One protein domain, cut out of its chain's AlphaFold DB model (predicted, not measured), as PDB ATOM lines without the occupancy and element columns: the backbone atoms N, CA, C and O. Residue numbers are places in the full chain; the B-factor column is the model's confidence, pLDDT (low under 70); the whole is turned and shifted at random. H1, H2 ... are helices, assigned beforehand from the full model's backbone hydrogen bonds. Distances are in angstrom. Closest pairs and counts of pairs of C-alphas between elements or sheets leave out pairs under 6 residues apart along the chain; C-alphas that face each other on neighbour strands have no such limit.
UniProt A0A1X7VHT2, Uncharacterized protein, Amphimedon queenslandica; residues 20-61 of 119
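AT A GLANCE: This is residues 20 to 61 of the 119 residues of an uncharacterized protein of Amphimedon queenslandica (UniProt A0A1X7VHT2). Two short helices, H1 and H2, meet at a steep angle, with H1 at one end of the long axis and H2 nearer the middle. From H2 a long tail without a named element, residues 44 to 61, turns back past H2 and then folds back on itself near Gly 55, making the other end. The printed part has 42 residues, with two named helices in the order H1, H2 and no named strand; the class is all helix, though the helices hold 17 of the 42 residues. The whole is only just loose, close to compact, with a radius of gyration of the C-alphas of 11.0 A and spans of 30 by 21 by 12 A.

IN THESE COORDINATES: H1 is residues 20 to 28, 12.1 A from first to last C-alpha, and begins at C-alpha 20 at (171.917, 176.339, 163.149). H2 is residues 36 to 43, 11.0 A long in the same measure, and ends at C-alpha 43 at (170.176, 169.919, 160.633). The tail's last printed C-alpha, that of Val 61, is at (162.109, 159.880, 171.852).

HOW THE PARTS SIT: H1 and H2 touch, with 5 pairs of C-alphas within 8 A. Their closest C-alphas are those of Cys 20 and Leu 43, 7.1 A apart. Their lines stand at a steep tilt of 67 degrees, and they run opposite ways. Every O i to N i+4 pair is within hydrogen-bond range in H1 and H2.

THE WHOLE: The two C-alphas farthest apart are those of His 29 and Leu 59, 29.8 A. The printed part has no cut, and the link from H1 to H2, 7 residues, is short. The mean pLDDT of the printed part is 72.5; residues 20 to 33 and 45 to 46 are under 70.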
ATOM      1  N   CYS A  20     173.068 177.040 163.699       62.81
ATOM      2  CA  CYS A  20     171.917 176.339 163.149       62.81
ATOM      3  C   CYS A  20     170.729 177.243 162.757       62.81
ATOM      4  O   CYS A  20     170.154 177.018 161.703       62.81
ATOM      5  N   PHE A  21     170.366 178.286 163.515       67.19
ATOM      6  CA  PHE A  21     169.331 179.261 163.119       67.19
ATOM      7  C   PHE A  21     169.697 180.023 161.843       67.19
ATOM      8  O   PHE A  21     168.816 180.327 161.037       67.19
ATOM      9  N   GLY A  22     170.984 180.323 161.651       68.12
ATOM     10  CA  GLY A  22     171.490 180.908 160.411       68.12
ATOM     11  C   GLY A  22     171.302 179.957 159.231       68.12
ATOM     12  O   GLY A  22     170.753 180.360 158.208       68.12
ATOM     13  N   LEU A  23     171.659 178.682 159.415       67.88
ATOM     14  CA  LEU A  23     171.461 177.635 158.407       67.88
ATOM     15  C   LEU A  23     169.982 177.406 158.097       67.88
ATOM     16  O   LEU A  23     169.620 177.295 156.938       67.88
ATOM     17  N   LEU A  24     169.105 177.427 159.099       67.00
ATOM     18  CA  LEU A  24     167.664 177.298 158.891       67.00
ATOM     19  C   LEU A  24     167.113 178.452 158.048       67.00
ATOM     20  O   LEU A  24     166.394 178.224 157.078       67.00
ATOM     21  N   LYS A  25     167.500 179.695 158.352       66.81
ATOM     22  CA  LYS A  25     167.102 180.851 157.534       66.81
ATOM     23  C   LYS A  25     167.680 180.803 156.120       66.81
ATOM     24  O   LYS A  25     166.987 181.189 155.180       66.81
ATOM     25  N   GLN A  26     168.924 180.351 155.974       66.88
ATOM     26  CA  GLN A  26     169.586 180.230 154.678       66.88
ATOM     27  C   GLN A  26     168.982 179.109 153.838       66.88
ATOM     28  O   GLN A  26     168.786 179.290 152.654       66.88
ATOM     29  N   THR A  27     168.664 177.958 154.412       62.31
ATOM     30  CA  THR A  27     168.166 176.824 153.636       62.31
ATOM     31  C   THR A  27     166.740 177.043 153.167       62.31
ATOM     32  O   THR A  27     166.424 176.750 152.015       62.31
ATOM     33  N   PHE A  28     165.862 177.552 154.036       59.50
ATOM     34  CA  PHE A  28     164.468 177.660 153.644       59.50
ATOM     35  C   PHE A  28     164.265 178.762 152.606       59.50
ATOM     36  O   PHE A  28     163.417 178.560 151.746       59.50
ATOM     37  N   HIS A  29     165.000 179.892 152.637       60.25
ATOM     38  CA  HIS A  29     164.742 181.089 151.792       60.25
ATOM     39  C   HIS A  29     163.235 181.453 151.667       60.25
ATOM     40  O   HIS A  29     162.815 182.223 150.806       60.25
ATOM     41  N   LYS A  30     162.422 180.886 152.555       53.59
ATOM     42  CA  LYS A  30     160.973 180.794 152.616       53.59
ATOM     43  C   LYS A  30     160.655 181.031 154.079       53.59
ATOM     44  O   LYS A  30     161.395 180.603 154.965       53.59
ATOM     45  N   ALA A  31     159.568 181.745 154.324       56.53
ATOM     46  CA  ALA A  31     159.162 182.088 155.677       56.53
ATOM     47  C   ALA A  31     158.713 180.864 156.501       56.53
ATOM     48  O   ALA A  31     158.617 180.975 157.720       56.53
ATOM     49  N   GLU A  32     158.443 179.720 155.859       57.28
ATOM     50  CA  GLU A  32     157.788 178.565 156.474       57.28
ATOM     51  C   GLU A  32     158.405 177.237 155.997       57.28
ATOM     52  O   GLU A  32     158.838 177.117 154.847       57.28
ATOM     53  N   ALA A  33     158.447 176.259 156.905       61.88
ATOM     54  CA  ALA A  33     158.773 174.862 156.630       61.88
ATOM     55  C   ALA A  33     157.470 174.046 156.594       61.88
ATOM     56  O   ALA A  33     156.597 174.256 157.437       61.88
ATOM     57  N   ASP A  34     157.351 173.121 155.640       72.44
ATOM     58  CA  ASP A  34     156.123 172.347 155.417       72.44
ATOM     59  C   ASP A  34     155.949 171.215 156.451       72.44
ATOM     60  O   ASP A  34     154.822 170.831 156.778       72.44
ATOM     61  N   SER A  35     157.053 170.695 157.007       75.50
ATOM     62  CA  SER A  35     157.043 169.649 158.033       75.50
ATOM     63  C   SER A  35     158.250 169.699 158.985       75.50
ATOM     64  O   SER A  35     159.274 170.329 158.713       75.50
ATOM     65  N   LEU A  36     158.144 169.003 160.125       75.81
ATOM     66  CA  LEU A  36     159.249 168.841 161.081       75.81
ATOM     67  C   LEU A  36     160.369 167.944 160.516       75.81
ATOM     68  O   LEU A  36     161.535 168.110 160.868       75.81
ATOM     69  N   ASP A  37     160.027 167.011 159.627       77.19
ATOM     70  CA  ASP A  37     160.985 166.121 158.966       77.19
ATOM     71  C   ASP A  37     161.939 166.896 158.044       77.19
ATOM     72  O   ASP A  37     163.143 166.620 158.026       77.19
ATOM     73  N   ASP A  38     161.436 167.932 157.361       75.31
ATOM     74  CA  ASP A  38     162.263 168.830 156.543       75.31
ATOM     75  C   ASP A  38     163.322 169.537 157.395       75.31
ATOM     76  O   ASP A  38     164.463 169.726 156.976       75.31
ATOM     77  N   PHE A  39     162.976 169.884 158.634       75.06
ATOM     78  CA  PHE A  39     163.889 170.525 159.573       75.06
ATOM     79  C   PHE A  39     165.003 169.576 160.036       75.06
ATOM     80  O   PHE A  39     166.177 169.953 160.081       75.06
ATOM     81  N   VAL A  40     164.651 168.326 160.344       77.94
ATOM     82  CA  VAL A  40     165.597 167.288 160.783       77.94
ATOM     83  C   VAL A  40     166.618 166.975 159.691       77.94
ATOM     84  O   VAL A  40     167.817 166.916 159.975       77.94
ATOM     85  N   GLN A  41     166.173 166.833 158.438       75.81
ATOM     86  CA  GLN A  41     167.072 166.574 157.309       75.81
ATOM     87  C   GLN A  41     168.109 167.683 157.127       75.81
ATOM     88  O   GLN A  41     169.266 167.397 156.834       75.81
ATOM     89  N   GLN A  42     167.741 168.941 157.349       73.25
ATOM     90  CA  GLN A  42     168.652 170.068 157.140       73.25
ATOM     91  C   GLN A  42     169.663 170.230 158.271       73.25
ATOM     92  O   GLN A  42     170.827 170.555 158.037       73.25
ATOM     93  N   LEU A  43     169.253 169.934 159.504       72.50
ATOM     94  CA  LEU A  43     170.176 169.919 160.633       72.50
ATOM     95  C   LEU A  43     171.132 168.722 160.604       72.50
ATOM     96  O   LEU A  43     172.194 168.813 161.218       72.50
ATOM     97  N   SER A  44     170.814 167.655 159.855       73.38
ATOM     98  CA  SER A  44     171.643 166.442 159.747       73.38
ATOM     99  C   SER A  44     173.087 166.705 159.295       73.38
ATOM    100  O   SER A  44     173.999 165.983 159.696       73.38
ATOM    101  N   ALA A  45     173.314 167.771 158.515       69.81
ATOM    102  CA  ALA A  45     174.640 168.168 158.040       69.81
ATOM    103  C   ALA A  45     175.554 168.721 159.151       69.81
ATOM    104  O   ALA A  45     176.773 168.751 158.993       69.81
ATOM    105  N   VAL A  46     174.974 169.174 160.264       69.25
ATOM    106  CA  VAL A  46     175.670 169.888 161.350       69.25
ATOM    107  C   VAL A  46     175.543 169.159 162.684       69.25
ATOM    108  O   VAL A  46     176.390 169.319 163.559       69.25
ATOM    109  N   ASN A  47     174.474 168.380 162.864       72.50
ATOM    110  CA  ASN A  47     174.178 167.652 164.087       72.50
ATOM    111  C   ASN A  47     173.289 166.428 163.807       72.50
ATOM    112  O   ASN A  47     172.555 166.382 162.827       72.50
ATOM    113  N   LYS A  48     173.286 165.446 164.711       76.38
ATOM    114  CA  LYS A  48     172.299 164.360 164.698       76.38
ATOM    115  C   LYS A  48     170.976 164.880 165.258       76.38
ATOM    116  O   LYS A  48     170.749 164.847 166.464       76.38
ATOM    117  N   ALA A  49     170.122 165.393 164.379       76.50
ATOM    118  CA  ALA A  49     168.758 165.765 164.731       76.50
ATOM    119  C   ALA A  49     167.852 164.523 164.731       76.50
ATOM    120  O   ALA A  49     167.929 163.696 163.824       76.50
ATOM    121  N   GLN A  50     166.985 164.405 165.735       81.81
ATOM    122  CA  GLN A  50     165.954 163.372 165.805       81.81
ATOM    123  C   GLN A  50     164.643 164.021 166.265       81.81
ATOM    124  O   GLN A  50     164.653 164.756 167.258       81.81
ATOM    125  N   PRO A  51     163.525 163.794 165.556       79.44
ATOM    126  CA  PRO A  51     162.237 164.303 165.987       79.44
ATOM    127  C   PRO A  51     161.807 163.583 167.264       79.44
ATOM    128  O   PRO A  51     161.984 162.375 167.413       79.44
ATOM    129  N   VAL A  52     161.230 164.340 168.191       82.12
ATOM    130  CA  VAL A  52     160.732 163.801 169.462       82.12
ATOM    131  C   VAL A  52     159.466 162.967 169.252       82.12
ATOM    132  O   VAL A  52     159.254 161.965 169.930       82.12
ATOM    133  N   GLY A  53     158.656 163.331 168.262       82.75
ATOM    134  CA  GLY A  53     157.492 162.567 167.843       82.75
ATOM    135  C   GLY A  53     157.160 162.802 166.376       82.75
ATOM    136  O   GLY A  53     157.682 163.724 165.748       82.75
ATOM    137  N   SER A  54     156.305 161.946 165.825       82.19
ATOM    138  CA  SER A  54     155.871 162.014 164.432       82.19
ATOM    139  C   SER A  54     154.649 162.918 164.263       82.19
ATOM    140  O   SER A  54     153.863 163.124 165.190       82.19
ATOM    141  N   GLY A  55     154.404 163.380 163.032       76.94
ATOM    142  CA  GLY A  55     153.167 164.094 162.681       76.94
ATOM    143  C   GLY A  55     151.879 163.274 162.873       76.94
ATOM    144  O   GLY A  55     150.785 163.820 162.757       76.94
ATOM    145  N   LYS A  56     151.992 161.973 163.177       81.00
ATOM    146  CA  LYS A  56     150.877 161.067 163.494       81.00
ATOM    147  C   LYS A  56     150.662 160.887 165.005       81.00
ATOM    148  O   LYS A  56     149.799 160.109 165.396       81.00
ATOM    149  N   GLY A  57     151.428 161.595 165.841       78.31
ATOM    150  CA  GLY A  57     151.328 161.539 167.302       78.31
ATOM    151  C   GLY A  57     152.105 160.393 167.955       78.31
ATOM    152  O   GLY A  57     151.932 160.147 169.143       78.31
ATOM    153  N   GLU A  58     152.956 159.690 167.205       84.75
ATOM    154  CA  GLU A  58     153.837 158.656 167.758       84.75
ATOM    155  C   GLU A  58     155.024 159.304 168.473       84.75
ATOM    156  O   GLU A  58     155.663 160.194 167.913       84.75
ATOM    157  N   LEU A  59     155.335 158.853 169.687       81.94
ATOM    158  CA  LEU A  59     156.509 159.303 170.428       81.94
ATOM    159  C   LEU A  59     157.733 158.489 169.988       81.94
ATOM    160  O   LEU A  59     157.744 157.270 170.119       81.94
ATOM    161  N   ILE A  60     158.753 159.169 169.470       84.56
ATOM    162  CA  ILE A  60     159.980 158.551 168.940       84.56
ATOM    163  C   ILE A  60     161.097 158.600 169.988       84.56
ATOM    164  O   ILE A  60     161.885 157.663 170.110       84.56
ATOM    165  N   VAL A  61     161.175 159.701 170.738       83.19
ATOM    166  CA  VAL A  61     162.109 159.880 171.852       83.19
ATOM    167  C   VAL A  61     161.288 160.008 173.120       83.19
ATOM    168  O   VAL A  61     160.399 160.852 173.187       83.19
TER     169      VAL A  61